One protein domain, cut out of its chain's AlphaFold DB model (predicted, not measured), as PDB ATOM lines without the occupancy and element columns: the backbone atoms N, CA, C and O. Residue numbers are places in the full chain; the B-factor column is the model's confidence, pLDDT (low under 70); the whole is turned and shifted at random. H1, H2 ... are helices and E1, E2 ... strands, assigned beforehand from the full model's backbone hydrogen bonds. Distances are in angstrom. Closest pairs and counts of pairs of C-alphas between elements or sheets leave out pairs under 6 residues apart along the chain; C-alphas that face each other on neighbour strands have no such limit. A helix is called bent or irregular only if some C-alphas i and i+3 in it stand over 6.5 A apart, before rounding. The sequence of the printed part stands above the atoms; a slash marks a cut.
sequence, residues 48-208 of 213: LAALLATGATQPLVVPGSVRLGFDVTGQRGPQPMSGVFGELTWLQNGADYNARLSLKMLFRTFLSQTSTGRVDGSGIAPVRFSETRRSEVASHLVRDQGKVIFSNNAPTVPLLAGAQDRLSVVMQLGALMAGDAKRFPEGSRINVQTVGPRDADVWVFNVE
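AT A GLANCE: This is residues 48 to 208 of the 213 residues of an uncharacterized protein of Comamonadaceae bacterium (UniProt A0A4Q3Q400). A broad meander of seven antiparallel strands makes a twisted, curled sheet; the first half of helix H2 packs on one face, chiefly on E5, and the small hairpin E8-E9 stands next to H2 on that side, its E8 end at Val 195 coming near E5, E6 and E7. The sheet's other face is bare of named elements, the tip of the hairpin E1-E2 sticks out at residues 75 to 80, and the short helix H1 sits by the start of E8. The printed part has 161 residues with two named helices and nine named strands, in the order H1, E1 to E7, H2, E8, E9; the class is mixed, helices and strands. The large sheet runs E1 - E2 - E3 - E4 - E5 - E6 - E7. The whole is compact, with a radius of gyration of the C-alphas of 16.1 A and spans of 46 by 39 by 34 A.

HOW THE PARTS SIT: The meander, each strand the antiparallel neighbour of the one before, holds E1 (residues 66 to 76), E2 (79 to 92), E3 (96 to 105), E4 (108 to 120), E5 (123 to 132), E6 (136 to 142) and E7 (147 to 150). E1 and E7 are its edge strands. From edge to edge the strands' lines turn by 73 degrees and the way across the sheet turns by 66 degrees. In the hairpin of E4 and E5, at 156 degrees, N 114 and O 130 are 2.9 A apart, within hydrogen-bond range. In the hairpin of E1 and E2, also at 156 degrees, N 68 and O 88 are within range at 2.8 A. E1 bends by 52 degrees at residue 69, E2 by 62 degrees at residue 83 and E5 by 66 degrees at residue 127. H2 (residues 168 to 183) is on this sheet, in two layers, a helix on one face of a sheet, at a height of 9.8 A over the sheet. It lies over none of the strands, but only just: 2 of its 16 C-alphas fall on E4 and 2 on E5. Its closest C-alphas to E5 are those of Gln 172 and Ile 124, 5.9 A apart. H2 has a kink of 62 degrees near residue 177 and is irregular, C-alphas 179 and 182 being 9.2 A apart. E8 (residues 189 to 195) and E9 (200 to 206) form an antiparallel hairpin at 154 degrees, with N 192 and O 203 at 2.9 A. The closest C-alphas of H2 and E8 are those of Val 169 and Thr 194, 7.0 A apart. Residues 164 to 165 pair in parallel with residues 194 to 195 of E8. The closest C-alphas of H1 (residues 48 to 53) and E8 are those of Leu 48 and Ile 190, 5.9 A apart. H1 and H2 are apart. In H1 every O i to N i+4 pair is within hydrogen-bond range; in H2 10 of 12 are.

IN THESE COORDINATES: E2 is the longest strand by residues and measures 37.7 A from first to last C-alpha; E4 measures 35.6 A, E3 30.7 A, E1 29.5 A and E5 25.5 A. H2 measures 20.2 A. C-alpha 66 opens E1 at (176.864, -121.558, 310.229), C-alpha 168 opens H2 at (187.387, -118.958, 319.463), and C-alpha 206 ends E9 at (197.412, -106.548, 313.643).

THE WHOLE: The C-alphas of Thr 54 and Phe 107 are the two farthest apart, at 47.2 A. The printed part has no cut. The links H1 to E1 and E7 to H2 are long; the others are tight. The mean pLDDT of the printed part is 91.6, and residues 48 to 58 are under 70.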
ATOM      1  N   LEU A  48     191.752-104.134 323.543       62.16
ATOM      2  CA  LEU A  48     190.855-105.248 323.830       62.16
ATOM      3  C   LEU A  48     190.942-105.710 325.288       62.16
ATOM      4  O   LEU A  48     189.896-105.809 325.926       62.16
ATOM      5  N   ALA A  49     192.133-105.919 325.860       60.47
ATOM      6  CA  ALA A  49     192.236-106.205 327.293       60.47
ATOM      7  C   ALA A  49     191.708-105.048 328.153       60.47
ATOM      8  O   ALA A  49     191.027-105.301 329.144       60.47
ATOM      9  N   ALA A  50     191.946-103.787 327.773       59.81
ATOM     10  CA  ALA A  50     191.399-102.635 328.487       59.81
ATOM     11  C   ALA A  50     189.863-102.565 328.386       59.81
ATOM     12  O   ALA A  50     189.200-102.310 329.392       59.81
ATOM     13  N   LEU A  51     189.267-102.841 327.219       59.69
ATOM     14  CA  LEU A  51     187.804-102.887 327.048       59.69
ATOM     15  C   LEU A  51     187.152-104.054 327.792       59.69
ATOM     16  O   LEU A  51     186.115-103.872 328.423       59.69
ATOM     17  N   LEU A  52     187.754-105.243 327.744       60.03
ATOM     18  CA  LEU A  52     187.224-106.426 328.423       60.03
ATOM     19  C   LEU A  52     187.388-106.328 329.946       60.03
ATOM     20  O   LEU A  52     186.525-106.801 330.681       60.03
ATOM     21  N   ALA A  53     188.444-105.667 330.434       55.41
ATOM     22  CA  ALA A  53     188.649-105.413 331.862       55.41
ATOM     23  C   ALA A  53     187.759-104.288 332.423       55.41
ATOM     24  O   ALA A  53     187.431-104.309 333.606       55.41
ATOM     25  N   THR A  54     187.357-103.311 331.601       53.34
ATOM     26  CA  THR A  54     186.504-102.182 332.029       53.34
ATOM     27  C   THR A  54     185.009-102.506 332.039       53.34
ATOM     28  O   THR A  54     184.210-101.661 332.434       53.34
ATOM     29  N   GLY A  55     184.610-103.717 331.634       44.22
ATOM     30  CA  GLY A  55     183.208-104.151 331.641       44.22
ATOM     31  C   GLY A  55     182.308-103.371 330.676       44.22
ATOM     32  O   GLY A  55     181.084-103.479 330.757       44.22
ATOM     33  N   ALA A  56     182.889-102.580 329.769       50.28
ATOM     34  CA  ALA A  56     182.142-101.859 328.753       50.28
ATOM     35  C   ALA A  56     181.532-102.864 327.767       50.28
ATOM     36  O   ALA A  56     182.250-103.638 327.131       50.28
ATOM     37  N   THR A  57     180.202-102.853 327.626       57.62
ATOM     38  CA  THR A  57     179.499-103.643 326.610       57.62
ATOM     39  C   THR A  57     179.931-103.155 325.235       57.62
ATOM     40  O   THR A  57     179.532-102.087 324.769       57.62
ATOM     41  N   GLN A  58     180.814-103.917 324.606       65.94
ATOM     42  CA  GLN A  58     181.264-103.638 323.257       65.94
ATOM     43  C   GLN A  58     180.119-103.898 322.278       65.94
ATOM     44  O   GLN A  58     179.401-104.886 322.451       65.94
ATOM     45  N   PRO A  59     179.944-103.065 321.235       77.38
ATOM     46  CA  PRO A  59     179.136-103.456 320.094       77.38
ATOM     47  C   PRO A  59     179.736-104.750 319.542       77.38
ATOM     48  O   PRO A  59     180.862-104.767 319.051       77.38
ATOM     49  N   LEU A  60     179.005-105.844 319.704       84.25
ATOM     50  CA  LEU A  60     179.439-107.178 319.338       84.25
ATOM     51  C   LEU A  60     178.271-107.883 318.665       84.25
ATOM     52  O   LEU A  60     177.178-107.960 319.223       84.25
ATOM     53  N   VAL A  61     178.522-108.429 317.481       91.81
ATOM     54  CA  VAL A  61     177.533-109.214 316.745       91.81
ATOM     55  C   VAL A  61     178.084-110.620 316.572       91.81
ATOM     56  O   VAL A  61     178.876-110.891 315.673       91.81
ATOM     57  N   VAL A  62     177.677-111.530 317.461       91.62
ATOM     58  CA  VAL A  62     178.034-112.950 317.348       91.62
ATOM     59  C   VAL A  62     177.185-113.575 316.235       91.62
ATOM     60  O   VAL A  62     175.954-113.512 316.312       91.62
ATOM     61  N   PRO A  63     177.795-114.182 315.200       88.38
ATOM     62  CA  PRO A  63     177.046-114.723 314.073       88.38
ATOM     63  C   PRO A  63     176.139-115.874 314.511       88.38
ATOM     64  O   PRO A  63     176.482-116.658 315.401       88.38
ATOM     65  N   GLY A  64     174.987-116.016 313.852       93.50
ATOM     66  CA  GLY A  64     174.151-117.210 313.989       93.50
ATOM     67  C   GLY A  64     174.890-118.483 313.557       93.50
ATOM     68  O   GLY A  64     175.972-118.423 312.971       93.50
ATOM     69  N   SER A  65     174.304-119.645 313.845       97.44
ATOM     70  CA  SER A  65     174.885-120.942 313.476       97.44
ATOM     71  C   SER A  65     175.186-121.025 311.972       97.44
ATOM     72  O   SER A  65     174.331-120.708 311.146       97.44
ATOM     73  N   VAL A  66     176.389-121.478 311.615       97.31
ATOM     74  CA  VAL A  66     176.864-121.558 310.229       97.31
ATOM     75  C   VAL A  66     177.794-122.752 310.028       97.31
ATOM     76  O   VAL A  66     178.525-123.162 310.930       97.31
ATOM     77  N   ARG A  67     177.786-123.311 308.817       98.12
ATOM     78  CA  ARG A  67     178.790-124.272 308.358       98.12
ATOM     79  C   ARG A  67     179.450-123.744 307.095       98.12
ATOM     80  O   ARG A  67     178.757-123.413 306.139       98.12
ATOM     81  N   LEU A  68     180.774-123.689 307.101       97.62
ATOM     82  CA  LEU A  68     181.592-123.196 306.003       97.62
ATOM     83  C   LEU A  68     182.521-124.308 305.525       97.62
ATOM     84  O   LEU A  68     183.228-124.911 306.331       97.62
ATOM     85  N   GLY A  69     182.526-124.552 304.220       97.62
ATOM     86  CA  GLY A  69     183.583-125.291 303.534       97.62
ATOM     87  C   GLY A  69     184.469-124.305 302.782       97.62
ATOM     88  O   GLY A  69     183.953-123.343 302.216       97.62
ATOM     89  N   PHE A  70     185.783-124.509 302.802       96.12
ATOM     90  CA  PHE A  70     186.730-123.611 302.145       96.12
ATOM     91  C   PHE A  70     187.993-124.340 301.693       96.12
ATOM     92  O   PHE A  70     188.421-125.321 302.307       96.12
ATOM     93  N   ASP A  71     188.608-123.830 300.630       94.75
ATOM     94  CA  ASP A  71     189.945-124.231 300.211       94.75
ATOM     95  C   ASP A  71     190.987-123.519 301.075       94.75
ATOM     96  O   ASP A  71     190.900-122.318 301.327       94.75
ATOM     97  N   VAL A  72     191.988-124.265 301.536       93.00
ATOM     98  CA  VAL A  72     193.118-123.718 302.284       93.00
ATOM     99  C   VAL A  72     194.326-123.683 301.369       93.00
ATOM    100  O   VAL A  72     194.854-124.716 300.945       93.00
ATOM    101  N   THR A  73     194.789-122.471 301.109       90.25
ATOM    102  CA  THR A  73     196.065-122.203 300.460       90.25
ATOM    103  C   THR A  73     197.035-121.631 301.485       90.25
ATOM    104  O   THR A  73     196.649-121.079 302.515       90.25
ATOM    105  N   GLY A  74     198.325-121.811 301.246       85.94
ATOM    106  CA  GLY A  74     199.348-121.246 302.108       85.94
ATOM    107  C   GLY A  74     200.732-121.447 301.533       85.94
ATOM    108  O   GLY A  74     200.902-121.992 300.444       85.94
ATOM    109  N   GLN A  75     201.741-121.028 302.282       86.19
ATOM    110  CA  GLN A  75     203.128-121.196 301.889       86.19
ATOM    111  C   GLN A  75     203.968-121.455 303.137       86.19
ATOM    112  O   GLN A  75     203.841-120.762 304.146       86.19
ATOM    113  N   ARG A  76     204.797-122.500 303.097       78.62
ATOM    114  CA  ARG A  76     205.731-122.837 304.176       78.62
ATOM    115  C   ARG A  76     207.149-122.679 303.646       78.62
ATOM    116  O   ARG A  76     207.643-123.534 302.914       78.62
ATOM    117  N   GLY A  77     207.802-121.578 304.013       83.00
ATOM    118  CA  GLY A  77     209.047-121.181 303.352       83.00
ATOM    119  C   GLY A  77     208.789-120.941 301.857       83.00
ATOM    120  O   GLY A  77     207.766-120.359 301.529       83.00
ATOM    121  N   PRO A  78     209.638-121.405 300.927       84.69
ATOM    122  CA  PRO A  78     209.391-121.229 299.495       84.69
ATOM    123  C   PRO A  78     208.292-122.150 298.941       84.69
ATOM    124  O   PRO A  78     207.858-121.960 297.809       84.69
ATOM    125  N   GLN A  79     207.820-123.144 299.699       83.38
ATOM    126  CA  GLN A  79     206.956-124.189 299.159       83.38
ATOM    127  C   GLN A  79     205.469-123.840 299.320       83.38
ATOM    128  O   GLN A  79     205.002-123.717 300.460       83.38
ATOM    129  N   PRO A  80     204.710-123.689 298.216       84.50
ATOM    130  CA  PRO A  80     203.274-123.484 298.298       84.50
ATOM    131  C   PRO A  80     202.590-124.746 298.835       84.50
ATOM    132  O   PRO A  80     202.987-125.876 298.550       84.50
ATOM    133  N   MET A  81     201.547-124.531 299.623       83.25
ATOM    134  CA  MET A  81     200.664-125.544 300.177       83.25
ATOM    135  C   MET A  81     199.284-125.360 299.545       83.25
ATOM    136  O   MET A  81     198.678-124.295 299.651       83.25
ATOM    137  N   SER A  82     198.805-126.403 298.876       87.12
ATOM    138  CA  SER A  82     197.501-126.461 298.212       87.12
ATOM    139  C   SER A  82     196.887-127.858 298.369       87.12
ATOM    140  O   SER A  82     197.534-128.773 298.885       87.12
ATOM    141  N   GLY A  83     195.624-128.027 297.961       90.19
ATOM    142  CA  GLY A  83     194.907-129.308 298.069       90.19
ATOM    143  C   GLY A  83     194.448-129.651 299.491       90.19
ATOM    144  O   GLY A  83     194.203-130.818 299.809       90.19
ATOM    145  N   VAL A  84     194.367-128.639 300.356       94.38
ATOM    146  CA  VAL A  84     193.877-128.751 301.728       94.38
ATOM    147  C   VAL A  84     192.472-128.173 301.771       94.38
ATOM    148  O   VAL A  84     192.249-127.054 301.323       94.38
ATOM    149  N   PHE A  85     191.542-128.919 302.352       95.62
ATOM    150  CA  PHE A  85     190.147-128.514 302.485       95.62
ATOM    151  C   PHE A  85     189.808-128.319 303.959       95.62
ATOM    152  O   PHE A  85     190.120-129.173 304.799       95.62
ATOM    153  N   GLY A  86     189.187-127.186 304.265       96.81
ATOM    154  CA  GLY A  86     188.722-126.815 305.590       96.81
ATOM    155  C   GLY A  86     187.207-126.920 305.713       96.81
ATOM    156  O   GLY A  86     186.466-126.574 304.795       96.81
ATOM    157  N   GLU A  87     186.747-127.381 306.871       98.06
ATOM    158  CA  GLU A  87     185.352-127.278 307.293       98.06
ATOM    159  C   GLU A  87     185.304-126.603 308.663       98.06
ATOM    160  O   GLU A  87     185.898-127.104 309.621       98.06
ATOM    161  N   LEU A  88     184.591-125.483 308.761       98.19
ATOM    162  CA  LEU A  88     184.264-124.815 310.015       98.19
ATOM    163  C   LEU A  88     182.770-124.989 310.290       98.19
ATOM    164  O   LEU A  88     181.929-124.588 309.492       98.19
ATOM    165  N   THR A  89     182.434-125.571 311.433       98.56
ATOM    166  CA  THR A  89     181.071-125.622 311.962       98.56
ATOM    167  C   THR A  89     181.001-124.739 313.197       98.56
ATOM    168  O   THR A  89     181.740-124.963 314.151       98.56
ATOM    169  N   TRP A  90     180.107-123.760 313.189       98.12
ATOM    170  CA  TRP A  90     179.775-122.904 314.321       98.12
ATOM    171  C   TRP A  90     178.302-123.109 314.661       98.12
ATOM    172  O   TRP A  90     177.432-122.872 313.826       98.12
ATOM    173  N   LEU A  91     178.016-123.575 315.871       98.44
ATOM    174  CA  LEU A  91     176.660-123.766 316.376       98.44
ATOM    175  C   LEU A  91     176.504-122.985 317.673       98.44
ATOM    176  O   LEU A  91     177.356-123.097 318.548       98.44
ATOM    177  N   GLN A  92     175.411-122.245 317.823       97.19
ATOM    178  CA  GLN A  92     175.084-121.565 319.075       97.19
ATOM    179  C   GLN A  92     173.573-121.441 319.292       97.19
ATOM    180  O   GLN A  92     172.791-121.519 318.343       97.19
ATOM    181  N   ASN A  93     173.173-121.223 320.545       95.81
ATOM    182  CA  ASN A  93     171.781-120.984 320.948       95.81
ATOM    183  C   ASN A  93     171.587-119.638 321.681       95.81
ATOM    184  O   ASN A  93     170.562-119.441 322.330       95.81
ATOM    185  N   GLY A  94     172.573-118.735 321.616       91.50
ATOM    186  CA  GLY A  94     172.583-117.459 322.335       91.50
ATOM    187  C   GLY A  94     173.113-117.523 323.772       91.50
ATOM    188  O   GLY A  94     173.366-116.473 324.351       91.50
ATOM    189  N   ALA A  95     173.313-118.717 324.339       95.44
ATOM    190  CA  ALA A  95     173.878-118.909 325.679       95.44
ATOM    191  C   ALA A  95     175.114-119.821 325.677       95.44
ATOM    192  O   ALA A  95     176.073-119.569 326.404       95.44
ATOM    193  N   ASP A  96     175.102-120.858 324.845       97.94
ATOM    194  CA  ASP A  96     176.155-121.850 324.658       97.94
ATOM    195  C   ASP A  96     176.541-121.927 323.179       97.94
ATOM    196  O   ASP A  96     175.712-121.698 322.288       97.94
ATOM    197  N   TYR A  97     177.790-122.306 322.914       98.31
ATOM    198  CA  TYR A  97     178.268-122.566 321.561       98.31
ATOM    199  C   TYR A  97     179.127-123.831 321.455       98.31
ATOM    200  O   TYR A  97     179.738-124.305 322.419       98.31
ATOM    201  N   ASN A  98     179.208-124.345 320.230       98.62
ATOM    202  CA  ASN A  98     180.124-125.388 319.800       98.62
ATOM    203  C   ASN A  98     180.730-125.001 318.444       98.62
ATOM    204  O   ASN A  98     180.022-124.902 317.440       98.62
ATOM    205  N   ALA A  99     182.040-124.780 318.430       98.69
ATOM    206  CA  ALA A  99     182.822-124.499 317.240       98.69
ATOM    207  C   ALA A  99     183.726-125.693 316.924       98.69
ATOM    208  O   ALA A  99     184.409-126.215 317.805       98.69
ATOM    209  N   ARG A 100     183.788-126.101 315.658       98.62
ATOM    210  CA  ARG A 100     184.681-127.158 315.183       98.62
ATOM    211  C   ARG A 100     185.332-126.763 313.871       98.62
ATOM    212  O   ARG A 100     184.630-126.480 312.908       98.62
ATOM    213  N   LEU A 101     186.654-126.846 313.819       98.56
ATOM    214  CA  LEU A 101     187.448-126.707 312.602       98.56
ATOM    215  C   LEU A 101     188.076-128.056 312.253       98.56
ATOM    216  O   LEU A 101     188.730-128.665 313.092       98.56
ATOM    217  N   SER A 102     187.923-128.515 311.015       97.94
ATOM    218  CA  SER A 102     188.580-129.716 310.498       97.94
ATOM    219  C   SER A 102     189.351-129.379 309.233       97.94
ATOM    220  O   SER A 102     188.761-128.875 308.284       97.94
ATOM    221  N   LEU A 103     190.634-129.737 309.178       96.69
ATOM    222  CA  LEU A 103     191.460-129.633 307.975       96.69
ATOM    223  C   LEU A 103     191.827-131.021 307.451       96.69
ATOM    224  O   LEU A 103     192.285-131.897 308.199       96.69
ATOM    225  N   LYS A 104     191.622-131.217 306.150       95.69
ATOM    226  CA  LYS A 104     191.798-132.497 305.463       95.69
ATOM    227  C   LYS A 104     192.674-132.322 304.229       95.69
ATOM    228  O   LYS A 104     192.613-131.299 303.560       95.69
ATOM    229  N   MET A 105     193.481-133.333 303.932       93.75
ATOM    230  CA  MET A 105     194.156-133.491 302.644       93.75
ATOM    231  C   MET A 105     193.772-134.858 302.100       93.75
ATOM    232  O   MET A 105     193.923-135.865 302.802       93.75
ATOM    233  N   LEU A 106     193.260-134.892 300.869       88.56
ATOM    234  CA  LEU A 106     192.670-136.098 300.286       88.56
ATOM    235  C   LEU A 106     191.599-136.687 301.242       88.56
ATOM    236  O   LEU A 106     190.735-135.959 301.724       88.56
ATOM    237  N   PHE A 107     191.668-137.980 301.571       86.88
ATOM    238  CA  PHE A 107     190.705-138.669 302.440       86.88
ATOM    239  C   PHE A 107     191.063-138.606 303.936       86.88
ATOM    240  O   PHE A 107     190.417-139.262 304.750       86.88
ATOM    241  N   ARG A 108     192.109-137.860 304.326       93.75
ATOM    242  CA  ARG A 108     192.640-137.864 305.697       93.75
ATOM    243  C   ARG A 108     192.492-136.504 306.374       93.75
ATOM    244  O   ARG A 108     193.100-135.521 305.955       93.75
ATOM    245  N   THR A 109     191.786-136.477 307.503       95.62
ATOM    246  CA  THR A 109     191.852-135.364 308.463       95.62
ATOM    247  C   THR A 109     193.200-135.381 309.173       95.62
ATOM    248  O   THR A 109     193.588-136.399 309.747       95.62
ATOM    249  N   PHE A 110     193.926-134.266 309.137       95.19
ATOM    250  CA  PHE A 110     195.227-134.138 309.808       95.19
ATOM    251  C   PHE A 110     195.205-133.151 310.982       95.19
ATOM    252  O   PHE A 110     196.118-133.170 311.809       95.19
ATOM    253  N   LEU A 111     194.175-132.307 311.059       96.12
ATOM    254  CA  LEU A 111     193.914-131.414 312.179       96.12
ATOM    255  C   LEU A 111     192.406-131.323 312.405       96.12
ATOM    256  O   LEU A 111     191.653-131.063 311.470       96.12
ATOM    257  N   SER A 112     191.985-131.485 313.651       98.25
ATOM    258  CA  SER A 112     190.657-131.107 314.116       98.25
ATOM    259  C   SER A 112     190.807-130.278 315.381       98.25
ATOM    260  O   SER A 112     191.511-130.691 316.296       98.25
ATOM    261  N   GLN A 113     190.135-129.140 315.452       98.69
ATOM    262  CA  GLN A 113     190.030-128.314 316.647       98.69
ATOM    263  C   GLN A 113     188.564-128.203 317.047       98.69
ATOM    264  O   GLN A 113     187.692-128.118 316.184       98.69
ATOM    265  N   THR A 114     188.289-128.229 318.344       98.81
ATOM    266  CA  THR A 114     186.956-127.983 318.894       98.81
ATOM    267  C   THR A 114     187.069-126.962 320.012       98.81
ATOM    268  O   THR A 114     187.937-127.078 320.869       98.81
ATOM    269  N   SER A 115     186.179-125.980 320.009       98.81
ATOM    270  CA  SER A 115     186.025-125.001 321.076       98.81
ATOM    271  C   SER A 115     184.570-124.995 321.526       98.81
ATOM    272  O   SER A 115     183.649-125.033 320.710       98.81
ATOM    273  N   THR A 116     184.358-125.014 322.835       98.81
ATOM    274  CA  THR A 116     183.026-125.006 323.446       98.81
ATOM    275  C   THR A 116     183.011-124.041 324.607       98.81
ATOM    276  O   THR A 116     184.006-123.907 325.328       98.81
ATOM    277  N   GLY A 117     181.876-123.395 324.822       98.25
ATOM    278  CA  GLY A 117     181.735-122.453 325.915       98.25
ATOM    279  C   GLY A 117     180.425-121.699 325.853       98.25
ATOM    280  O   GLY A 117     179.429-122.199 325.330       98.25
ATOM    281  N   ARG A 118     180.449-120.490 326.405       96.88
ATOM    282  CA  ARG A 118     179.283-119.623 326.539       96.88
ATOM    283  C   ARG A 118     179.319-118.484 325.533       96.88
ATOM    284  O   ARG A 118     180.389-118.075 325.087       96.88
ATOM    285  N   VAL A 119     178.138-117.986 325.203       94.12
ATOM    286  CA  VAL A 119     177.954-116.669 324.601       94.12
ATOM    287  C   VAL A 119     177.341-115.782 325.680       94.12
ATOM    288  O   VAL A 119     176.290-116.114 326.226       94.12
ATOM    289  N   ASP A 120     178.023-114.702 326.045       85.94
ATOM    290  CA  ASP A 120     177.584-113.761 327.078       85.94
ATOM    291  C   ASP A 120     177.779-112.301 326.625       85.94
ATOM    292  O   ASP A 120     178.093-112.032 325.466       85.94
ATOM    293  N   GLY A 121     177.569-111.334 327.525       81.31
ATOM    294  CA  GLY A 121     177.699-109.904 327.215       81.31
ATOM    295  C   GLY A 121     179.111-109.450 326.820       81.31
ATOM    296  O   GLY A 121     179.257-108.368 326.258       81.31
ATOM    297  N   SER A 122     180.140-110.257 327.090       79.19
ATOM    298  CA  SER A 122     181.515-110.036 326.622       79.19
ATOM    299  C   SER A 122     181.802-110.715 325.273       79.19
ATOM    300  O   SER A 122     182.820-110.438 324.630       79.19
ATOM    301  N   GLY A 123     180.887-111.572 324.817       89.94
ATOM    302  CA  GLY A 123     180.948-112.293 323.558       89.94
ATOM    303  C   GLY A 123     181.165-113.779 323.723       89.94
ATOM    304  O   GLY A 123     180.405-114.454 324.409       89.94
ATOM    305  N   ILE A 124     182.161-114.308 323.023       94.56
ATOM    306  CA  ILE A 124     182.478-115.732 323.013       94.56
ATOM    307  C   ILE A 124     183.403-116.026 324.194       94.56
ATOM    308  O   ILE A 124     184.536-115.551 324.240       94.56
ATOM    309  N   ALA A 125     182.934-116.837 325.140       95.75
ATOM    310  CA  ALA A 125     183.655-117.211 326.351       95.75
ATOM    311  C   ALA A 125     183.980-118.723 326.342       95.75
ATOM    312  O   ALA A 125     183.177-119.536 326.808       95.75
ATOM    313  N   PRO A 126     185.138-119.147 325.794       97.94
ATOM    314  CA  PRO A 126     185.533-120.558 325.706       97.94
ATOM    315  C   PRO A 126     185.777-121.183 327.070       97.94
ATOM    316  O   PRO A 126     186.497-120.615 327.882       97.94
ATOM    317  N   VAL A 127     185.228-122.369 327.309       98.44
ATOM    318  CA  VAL A 127     185.404-123.163 328.538       98.44
ATOM    319  C   VAL A 127     186.330-124.354 328.292       98.44
ATOM    320  O   VAL A 127     187.133-124.709 329.154       98.44
ATOM    321  N   ARG A 128     186.260-124.961 327.102       98.62
ATOM    322  CA  ARG A 128     187.133-126.064 326.695       98.62
ATOM    323  C   ARG A 128     187.560-125.901 325.247       98.62
ATOM    324  O   ARG A 128     186.711-125.769 324.368       98.62
ATOM    325  N   PHE A 129     188.856-126.063 325.025       98.88
ATOM    326  CA  PHE A 129     189.469-126.222 323.714       98.88
ATOM    327  C   PHE A 129     190.048-127.631 323.586       98.88
ATOM    328  O   PHE A 129     190.620-128.144 324.546       98.88
ATOM    329  N   SER A 130     189.931-128.266 322.423       98.69
ATOM    330  CA  SER A 130     190.674-129.483 322.109       98.69
ATOM    331  C   SER A 130     191.237-129.474 320.699       98.69
ATOM    332  O   SER A 130     190.662-128.902 319.775       98.69
ATOM    333  N   GLU A 131     192.386-130.123 320.537       98.56
ATOM    334  CA  GLU A 131     193.059-130.321 319.263       98.56
ATOM    335  C   GLU A 131     193.372-131.809 319.083       98.56
ATOM    336  O   GLU A 131     193.963-132.450 319.948       98.56
ATOM    337  N   THR A 132     192.995-132.357 317.932       98.38
ATOM    338  CA  THR A 132     193.336-133.709 317.500       98.38
ATOM    339  C   THR A 132     194.170-133.633 316.231       98.38
ATOM    340  O   THR A 132     193.723-133.128 315.201       98.38
ATOM    341  N   ARG A 133     195.384-134.180 316.294       96.00
ATOM    342  CA  ARG A 133     196.228-134.440 315.113       96.00
ATOM    343  C   ARG A 133     196.494-135.931 314.970       96.00
ATOM    344  O   ARG A 133     196.158-136.543 313.964       96.00
ATOM    345  N   ARG A 134     197.093-136.512 316.013       93.75
ATOM    346  CA  ARG A 134     197.289-137.963 316.172       93.75
ATOM    347  C   ARG A 134     196.495-138.484 317.364       93.75
ATOM    348  O   ARG A 134     195.773-139.458 317.229       93.75
ATOM    349  N   SER A 135     196.609-137.788 318.490       96.62
ATOM    350  CA  SER A 135     195.809-137.956 319.701       96.62
ATOM    351  C   SER A 135     195.100-136.643 320.028       96.62
ATOM    352  O   SER A 135     195.543-135.580 319.579       96.62
ATOM    353  N   GLU A 136     194.010-136.724 320.790       97.88
ATOM    354  CA  GLU A 136     193.337-135.543 321.329       97.88
ATOM    355  C   GLU A 136     194.092-135.024 322.558       97.88
ATOM    356  O   GLU A 136     194.476-135.784 323.446       97.88
ATOM    357  N   VAL A 137     194.291-133.711 322.601       98.38
ATOM    358  CA  VAL A 137     194.749-132.954 323.770       98.38
ATOM    359  C   VAL A 137     193.824-131.765 323.962       98.38
ATOM    360  O   VAL A 137     193.281-131.237 322.990       98.38
ATOM    361  N   ALA A 138     193.614-131.351 325.204       98.56
ATOM    362  CA  ALA A 138     192.630-130.338 325.533       98.56
ATOM    363  C   ALA A 138     193.096-129.393 326.634       98.56
ATOM    364  O   ALA A 138     193.956-129.731 327.444       98.56
ATOM    365  N   SER A 139     192.449-128.240 326.682       98.75
ATOM    366  CA  SER A 139     192.675-127.194 327.668       98.75
ATOM    367  C   SER A 139     191.332-126.750 328.226       98.75
ATOM    368  O   SER A 139     190.352-126.619 327.487       98.75
ATOM    369  N   HIS A 140     191.278-126.529 329.531       98.62
ATOM    370  CA  HIS A 140     190.110-126.037 330.250       98.62
ATOM    371  C   HIS A 140     190.395-124.633 330.764       98.62
ATOM    372  O   HIS A 140     191.388-124.419 331.455       98.62
ATOM    373  N   LEU A 141     189.525-123.686 330.426       98.25
ATOM    374  CA  LEU A 141     189.618-122.291 330.844       98.25
ATOM    375  C   LEU A 141     188.683-122.090 332.044       98.25
ATOM    376  O   LEU A 141     187.504-121.761 331.899       98.25
ATOM    377  N   VAL A 142     189.213-122.346 333.238       97.62
ATOM    378  CA  VAL A 142     188.484-122.383 334.510       97.62
ATOM    379  C   VAL A 142     188.403-120.963 335.078       97.62
ATOM    380  O   VAL A 142     189.237-120.545 335.884       97.62
ATOM    381  N   ARG A 143     187.439-120.173 334.575       94.12
ATOM    382  CA  ARG A 143     187.294-118.734 334.890       94.12
ATOM    383  C   ARG A 143     187.033-118.443 336.361       94.12
ATOM    384  O   ARG A 143     187.594-117.486 336.879       94.12
ATOM    385  N   ASP A 144     186.249-119.275 337.028       94.62
ATOM    386  CA  ASP A 144     185.984-119.202 338.468       94.62
ATOM    387  C   ASP A 144     187.262-119.343 339.311       94.62
ATOM    388  O   ASP A 144     187.359-118.764 340.389       94.62
ATOM    389  N   GLN A 145     188.267-120.057 338.795       97.12
ATOM    390  CA  GLN A 145     189.569-120.230 339.448       97.12
ATOM    391  C   GLN A 145     190.676-119.350 338.855       97.12
ATOM    392  O   GLN A 145     191.804-119.387 339.349       97.12
ATOM    393  N   GLY A 146     190.392-118.596 337.786       97.25
ATOM    394  CA  GLY A 146     191.378-117.782 337.074       97.25
ATOM    395  C   GLY A 146     192.541-118.590 336.488       97.25
ATOM    396  O   GLY A 146     193.680-118.121 336.512       97.25
ATOM    397  N   LYS A 147     192.296-119.817 335.997       98.31
ATOM    398  CA  LYS A 147     193.356-120.744 335.548       98.31
ATOM    399  C   LYS A 147     193.037-121.457 334.235       98.31
ATOM    400  O   LYS A 147     191.886-121.753 333.933       98.31
ATOM    401  N   VAL A 148     194.089-121.793 333.495       98.62
ATOM    402  CA  VAL A 148     194.073-122.700 332.343       98.62
ATOM    403  C   VAL A 148     194.709-124.025 332.747       98.62
ATOM    404  O   VAL A 148     195.880-124.057 333.124       98.62
ATOM    405  N   ILE A 149     193.950-125.115 332.645       98.56
ATOM    406  CA  ILE A 149     194.401-126.476 332.964       98.56
ATOM    407  C   ILE A 149     194.537-127.272 331.667       98.56
ATOM    408  O   ILE A 149     193.616-127.284 330.853       98.56
ATOM    409  N   PHE A 150     195.657-127.966 331.482       98.56
ATOM    410  CA  PHE A 150     195.923-128.757 330.281       98.56
ATOM    411  C   PHE A 150     195.772-130.256 330.550       98.56
ATOM    412  O   PHE A 150     196.263-130.778 331.549       98.56
ATOM    413  N   SER A 151     195.144-130.982 329.625       98.00
ATOM    414  CA  SER A 151     194.897-132.427 329.745       98.00
ATOM    415  C   SER A 151     196.152-133.283 329.565       98.00
ATOM    416  O   SER A 151     196.111-134.491 329.775       98.00
ATOM    417  N   ASN A 152     197.246-132.686 329.099       96.00
ATOM    418  CA  ASN A 152     198.531-133.346 328.874       96.00
ATOM    419  C   ASN A 152     199.516-133.140 330.038       96.00
ATOM    420  O   ASN A 152     200.712-133.355 329.854       96.00
ATOM    421  N   ASN A 153     199.027-132.705 331.206       95.12
ATOM    422  CA  ASN A 153     199.821-132.406 332.400       95.12
ATOM    423  C   ASN A 153     200.885-131.310 332.206       95.12
ATOM    424  O   ASN A 153     201.845-131.243 332.973       95.12
ATOM    425  N   ALA A 154     200.735-130.440 331.202       96.62
ATOM    426  CA  ALA A 154     201.524-129.215 331.142       96.62
ATOM    427  C   ALA A 154     201.216-128.313 332.361       96.62
ATOM    428  O   ALA A 154     200.102-128.373 332.901       96.62
ATOM    429  N   PRO A 155     202.171-127.470 332.803       97.81
ATOM    430  CA  PRO A 155     201.951-126.554 333.917       97.81
ATOM    431  C   PRO A 155     200.709-125.679 333.718       97.81
ATOM    432  O   PRO A 155     200.455-125.176 332.627       97.81
ATOM    433  N   THR A 156     199.939-125.488 334.788       97.94
ATOM    434  CA  THR A 156     198.781-124.582 334.791       97.94
ATOM    435  C   THR A 156     199.231-123.137 334.578       97.94
ATOM    436  O   THR A 156     200.243-122.718 335.140       97.94
ATOM    437  N   VAL A 157     198.460-122.363 333.815       98.12
ATOM    438  CA  VAL A 157     198.755-120.951 333.508       98.12
ATOM    439  C   VAL A 157     197.636-120.052 334.054       98.12
ATOM    440  O   VAL A 157     196.477-120.470 334.032       98.12
ATOM    441  N   PRO A 158     197.921-118.833 334.554       98.19
ATOM    442  CA  PRO A 158     196.881-117.866 334.901       98.19
ATOM    443  C   PRO A 158     195.992-117.525 333.697       98.19
ATOM    444  O   PRO A 158     196.490-117.289 332.596       98.19
ATOM    445  N   LEU A 159     194.679-117.480 333.909       97.19
ATOM    446  CA  LEU A 159     193.707-117.088 332.892       97.19
ATOM    447  C   LEU A 159     193.447-115.583 332.982       97.19
ATOM    448  O   LEU A 159     192.913-115.099 333.980       97.19
ATOM    449  N   LEU A 160     193.814-114.848 331.936       94.81
ATOM    450  CA  LEU A 160     193.585-113.411 331.843       94.81
ATOM    451  C   LEU A 160     192.127-113.103 331.474       94.81
ATOM    452  O   LEU A 160     191.432-113.902 330.837       94.81
ATOM    453  N   ALA A 161     191.660-111.914 331.852       89.81
ATOM    454  CA  ALA A 161     190.361-111.417 331.411       89.81
ATOM    455  C   ALA A 161     190.317-111.352 329.877       89.81
ATOM    456  O   ALA A 161     191.276-110.925 329.237       89.81
ATOM    457  N   GLY A 162     189.211-111.804 329.285       89.25
ATOM    458  CA  GLY A 162     189.069-111.825 327.830       89.25
ATOM    459  C   GLY A 162     189.868-112.907 327.102       89.25
ATOM    460  O   GLY A 162     189.853-112.926 325.873       89.25
ATOM    461  N   ALA A 163     190.544-113.807 327.826       95.62
ATOM    462  CA  ALA A 163     191.279-114.910 327.224       95.62
ATOM    463  C   ALA A 163     190.382-115.775 326.327       95.62
ATOM    464  O   ALA A 163     189.238-116.107 326.670       95.62
ATOM    465  N   GLN A 164     190.953-116.149 325.189       97.50
ATOM    466  CA  GLN A 164     190.335-116.953 324.148       97.50
ATOM    467  C   GLN A 164     191.135-118.233 323.927       97.50
ATOM    468  O   GLN A 164     192.262-118.356 324.398       97.50
ATOM    469  N   ASP A 165     190.581-119.195 323.198       98.50
ATOM    470  CA  ASP A 165     191.359-120.294 322.639       98.50
ATOM    471  C   ASP A 165     191.674-120.056 321.158       98.50
ATOM    472  O   ASP A 165     191.161-119.126 320.529       98.50
ATOM    473  N   ARG A 166     192.550-120.892 320.590       97.62
ATOM    474  CA  ARG A 166     193.030-120.740 319.204       97.62
ATOM    475  C   ARG A 166     191.923-120.718 318.149       97.62
ATOM    476  O   ARG A 166     192.143-120.145 317.086       97.62
ATOM    477  N   LEU A 167     190.777-121.346 318.406       98.06
ATOM    478  CA  LEU A 167     189.651-121.347 317.475       98.06
ATOM    479  C   LEU A 167     188.684-120.196 317.780       98.06
ATOM    480  O   LEU A 167     188.262-119.489 316.863       98.06
ATOM    481  N   SER A 168     188.351-119.982 319.052       97.38
ATOM    482  CA  SER A 168     187.387-118.958 319.463       97.38
ATOM    483  C   SER A 168     187.890-117.535 319.220       97.38
ATOM    484  O   SER A 168     187.078-116.655 318.940       97.38
ATOM    485  N   VAL A 169     189.207-117.295 319.261       96.56
ATOM    486  CA  VAL A 169     189.782-115.952 319.075       96.56
ATOM    487  C   VAL A 169     189.429-115.353 317.714       96.56
ATOM    488  O   VAL A 169     189.053-114.187 317.634       96.56
ATOM    489  N   VAL A 170     189.446-116.160 316.649       94.25
ATOM    490  CA  VAL A 170     189.081-115.704 315.298       94.25
ATOM    491  C   VAL A 170     187.602-115.323 315.244       94.25
ATOM    492  O   VAL A 170     187.242-114.298 314.668       94.25
ATOM    493  N   MET A 171     186.744-116.118 315.890       94.50
ATOM    494  CA  MET A 171     185.308-115.846 315.952       94.50
ATOM    495  C   MET A 171     185.017-114.573 316.760       94.50
ATOM    496  O   MET A 171     184.187-113.766 316.348       94.50
ATOM    497  N   GLN A 172     185.727-114.360 317.874       94.38
ATOM    498  CA  GLN A 172     185.581-113.166 318.709       94.38
ATOM    499  C   GLN A 172     185.998-111.902 317.949       94.38
ATOM    500  O   GLN A 172     185.281-110.906 317.986       94.38
ATOM    501  N   LEU A 173     187.129-111.938 317.237       93.00
ATOM    502  CA  LEU A 173     187.581-110.810 316.416       93.00
ATOM    503  C   LEU A 173     186.568-110.485 315.312       93.00
ATOM    504  O   LEU A 173     186.204-109.322 315.146       93.00
ATOM    505  N   GLY A 174     186.050-111.506 314.623       91.62
ATOM    506  CA  GLY A 174     184.988-111.330 313.633       91.62
ATOM    507  C   GLY A 174     183.726-110.702 314.229       91.62
ATOM    508  O   GLY A 174     183.167-109.775 313.648       91.62
ATOM    509  N   ALA A 175     183.310-111.142 315.419       91.88
ATOM    510  CA  ALA A 175     182.142-110.599 316.107       91.88
ATOM    511  C   ALA A 175     182.334-109.138 316.563       91.88
ATOM    512  O   ALA A 175     181.383-108.354 316.526       91.88
ATOM    513  N   LEU A 176     183.554-108.753 316.959       89.75
ATOM    514  CA  LEU A 176     183.903-107.370 317.314       89.75
ATOM    515  C   LEU A 176     183.877-106.456 316.087       89.75
ATOM    516  O   LEU A 176     183.276-105.382 316.128       89.75
ATOM    517  N   MET A 177     184.476-106.896 314.978       89.00
ATOM    518  CA  MET A 177     184.462-106.147 313.719       89.00
ATOM    519  C   MET A 177     183.043-106.018 313.151       89.00
ATOM    520  O   MET A 177     182.671-104.952 312.668       89.00
ATOM    521  N   ALA A 178     182.224-107.069 313.256       90.00
ATOM    522  CA  ALA A 178     180.826-107.036 312.832       90.00
ATOM    523  C   ALA A 178     179.961-106.083 313.677       90.00
ATOM    524  O   ALA A 178     178.969-105.558 313.175       90.00
ATOM    525  N   GLY A 179     180.321-105.863 314.946       89.31
ATOM    526  CA  GLY A 179     179.613-104.939 315.828       89.31
ATOM    527  C   GLY A 179     179.959-103.470 315.591       89.31
ATOM    528  O   GLY A 179     179.051-102.645 315.502       89.31
ATOM    529  N   ASP A 180     181.248-103.135 315.485       88.62
ATOM    530  CA  ASP A 180     181.706-101.772 315.176       88.62
ATOM    531  C   ASP A 180     183.149-101.763 314.635       88.62
ATOM    532  O   ASP A 180     184.113-101.484 315.355       88.62
ATOM    533  N   ALA A 181     183.308-102.041 313.338       86.31
ATOM    534  CA  ALA A 181     184.611-102.060 312.666       86.31
ATOM    535  C   ALA A 181     185.393-100.737 312.785       86.31
ATOM    536  O   ALA A 181     186.622-100.748 312.774       86.31
ATOM    537  N   LYS A 182     184.715 -99.589 312.950       87.94
ATOM    538  CA  LYS A 182     185.375 -98.271 313.030       87.94
ATOM    539  C   LYS A 182     186.241 -98.115 314.282       87.94
ATOM    540  O   LYS A 182     187.111 -97.248 314.304       87.94
ATOM    541  N   ARG A 183     186.028 -98.947 315.309       85.38
ATOM    542  CA  ARG A 183     186.868 -98.997 316.521       85.38
ATOM    543  C   ARG A 183     188.219 -99.664 316.295       85.38
ATOM    544  O   ARG A 183     189.094 -99.545 317.148       85.38
ATOM    545  N   PHE A 184     188.385-100.346 315.168       87.06
ATOM    546  CA  PHE A 184     189.579-101.101 314.824       87.06
ATOM    547  C   PHE A 184     190.122-100.616 313.471       87.06
ATOM    548  O   PHE A 184     190.073-101.360 312.494       87.06
ATOM    549  N   PRO A 185     190.598 -99.358 313.365       88.38
ATOM    550  CA  PRO A 185     191.204 -98.864 312.130       88.38
ATOM    551  C   PRO A 185     192.472 -99.651 311.766       88.38
ATOM    552  O   PRO A 185     193.089-100.290 312.624       88.38
ATOM    553  N   GLU A 186     192.895 -99.554 310.505       90.62
ATOM    554  CA  GLU A 186     194.177-100.095 310.035       90.62
ATOM    555  C   GLU A 186     195.339 -99.663 310.951       90.62
ATOM    556  O   GLU A 186     195.409 -98.523 311.414       90.62
ATOM    557  N   GLY A 187     196.242-100.599 311.240       89.38
ATOM    558  CA  GLY A 187     197.346-100.424 312.180       89.38
ATOM    559  C   GLY A 187     196.982-100.700 313.641       89.38
ATOM    560  O   GLY A 187     197.877-100.710 314.490       89.38
ATOM    561  N   SER A 188     195.707-100.965 313.959       88.81
ATOM    562  CA  SER A 188     195.307-101.381 315.308       88.81
ATOM    563  C   SER A 188     196.000-102.674 315.717       88.81
ATOM    564  O   SER A 188     196.157-103.597 314.918       88.81
ATOM    565  N   ARG A 189     196.373-102.756 316.995       91.31
ATOM    566  CA  ARG A 189     196.917-103.965 317.616       91.31
ATOM    567  C   ARG A 189     195.974-104.434 318.699       91.31
ATOM    568  O   ARG A 189     195.577-103.647 319.552       91.31
ATOM    569  N   ILE A 190     195.635-105.709 318.649       90.25
ATOM    570  CA  ILE A 190     194.723-106.353 319.581       90.25
ATOM    571  C   ILE A 190     195.501-107.469 320.263       90.25
ATOM    572  O   ILE A 190     195.927-108.409 319.588       90.25
ATOM    573  N   ASN A 191     195.700-107.372 321.578       92.75
ATOM    574  CA  ASN A 191     196.388-108.423 322.318       92.75
ATOM    575  C   ASN A 191     195.354-109.358 322.958       92.75
ATOM    576  O   ASN A 191     194.354-108.931 323.524       92.75
ATOM    577  N   VAL A 192     195.553-110.668 322.837       94.38
ATOM    578  CA  VAL A 192     194.639-111.655 323.431       94.38
ATOM    579  C   VAL A 192     195.440-112.832 323.933       94.38
ATOM    580  O   VAL A 192     196.161-113.468 323.161       94.38
ATOM    581  N   GLN A 193     195.284-113.172 325.214       97.31
ATOM    582  CA  GLN A 193     195.759-114.467 325.685       97.31
ATOM    583  C   GLN A 193     195.014-115.564 324.930       97.31
ATOM    584  O   GLN A 193     193.796-115.689 325.045       97.31
ATOM    585  N   THR A 194     195.763-116.343 324.161       98.19
ATOM    586  CA  THR A 194     195.250-117.384 323.284       98.19
ATOM    587  C   THR A 194     195.722-118.740 323.786       98.19
ATOM    588  O   THR A 194     196.898-119.095 323.708       98.19
ATOM    589  N   VAL A 195     194.774-119.510 324.306       98.62
ATOM    590  CA  VAL A 195     194.982-120.844 324.857       98.62
ATOM    591  C   VAL A 195     195.072-121.865 323.726       98.62
ATOM    592  O   VAL A 195     194.128-122.078 322.963       98.62
ATOM    593  N   GLY A 196     196.230-122.507 323.619       97.94
ATOM    594  CA  GLY A 196     196.461-123.687 322.800       97.94
ATOM    595  C   GLY A 196     196.341-124.982 323.602       97.94
ATOM    596  O   GLY A 196     195.912-124.973 324.753       97.94
ATOM    597  N   PRO A 197     196.743-126.127 323.024       95.75
ATOM    598  CA  PRO A 197     196.626-127.434 323.679       95.75
ATOM    599  C   PRO A 197     197.640-127.674 324.814       95.75
ATOM    600  O   PRO A 197     197.561-128.687 325.503       95.75
ATOM    601  N   ARG A 198     198.652-126.808 324.950       96.38
ATOM    602  CA  ARG A 198     199.754-126.945 325.922       96.38
ATOM    603  C   ARG A 198     200.404-125.620 326.324       96.38
ATOM    604  O   ARG A 198     201.449-125.628 326.961       96.38
ATOM    605  N   ASP A 199     199.845-124.515 325.849       96.81
ATOM    606  CA  ASP A 199     200.367-123.161 325.987       96.81
ATOM    607  C   ASP A 199     199.192-122.179 326.091       96.81
ATOM    608  O   ASP A 199     198.052-122.522 325.764       96.81
ATOM    609  N   ALA A 200     199.458-120.983 326.606       97.94
ATOM    610  CA  ALA A 200     198.477-119.912 326.755       97.94
ATOM    611  C   ALA A 200     199.185-118.555 326.658       97.94
ATOM    612  O   ALA A 200     199.317-117.824 327.641       97.94
ATOM    613  N   ASP A 201     199.668-118.259 325.453       97.12
ATOM    614  CA  ASP A 201     200.478-117.078 325.155       97.12
ATOM    615  C   ASP A 201     199.610-115.880 324.763       97.12
ATOM    616  O   ASP A 201     198.510-116.037 324.236       97.12
ATOM    617  N   VAL A 202     200.115-114.662 324.962       96.25
ATOM    618  CA  VAL A 202     199.466-113.450 324.444       96.25
ATOM    619  C   VAL A 202     199.815-113.289 322.968       96.25
ATOM    620  O   VAL A 202     200.973-113.077 322.613       96.25
ATOM    621  N   TRP A 203     198.810-113.395 322.103       96.56
ATOM    622  CA  TRP A 203     198.940-113.150 320.670       96.56
ATOM    623  C   TRP A 203     198.650-111.685 320.370       96.56
ATOM    624  O   TRP A 203     197.782-111.089 321.003       96.56
ATOM    625  N   VAL A 204     199.357-111.129 319.387       94.62
ATOM    626  CA  VAL A 204     199.128-109.774 318.874       94.62
ATOM    627  C   VAL A 204     198.525-109.895 317.484       94.62
ATOM    628  O   VAL A 204     199.189-110.352 316.553       94.62
ATOM    629  N   PHE A 205     197.273-109.481 317.338       93.44
ATOM    630  CA  PHE A 205     196.600-109.388 316.050       93.44
ATOM    631  C   PHE A 205     196.747-107.964 315.525       93.44
ATOM    632  O   PHE A 205     196.345-107.010 316.191       93.44
ATOM    633  N   ASN A 206     197.333-107.825 314.339       92.44
ATOM    634  CA  ASN A 206     197.412-106.548 313.643       92.44
ATOM    635  C   ASN A 206     196.221-106.446 312.693       92.44
ATOM    636  O   ASN A 206     195.972-107.365 311.915       92.44
ATOM    637  N   VAL A 207     195.486-105.343 312.775       90.12
ATOM    638  CA  VAL A 207     194.424-105.033 311.823       90.12
ATOM    639  C   VAL A 207     195.069-104.367 310.622       90.12
ATOM    640  O   VAL A 207     195.628-103.276 310.734       90.12
ATOM    641  N   GLU A 208     195.022-105.045 309.487       88.81
ATOM    642  CA  GLU A 208     195.499-104.515 308.213       88.81
ATOM    643  C   GLU A 208     194.336-103.881 307.438       88.81
ATOM    644  O   GLU A 208     193.166-104.062 307.790       88.81
TER     645      GLU A 208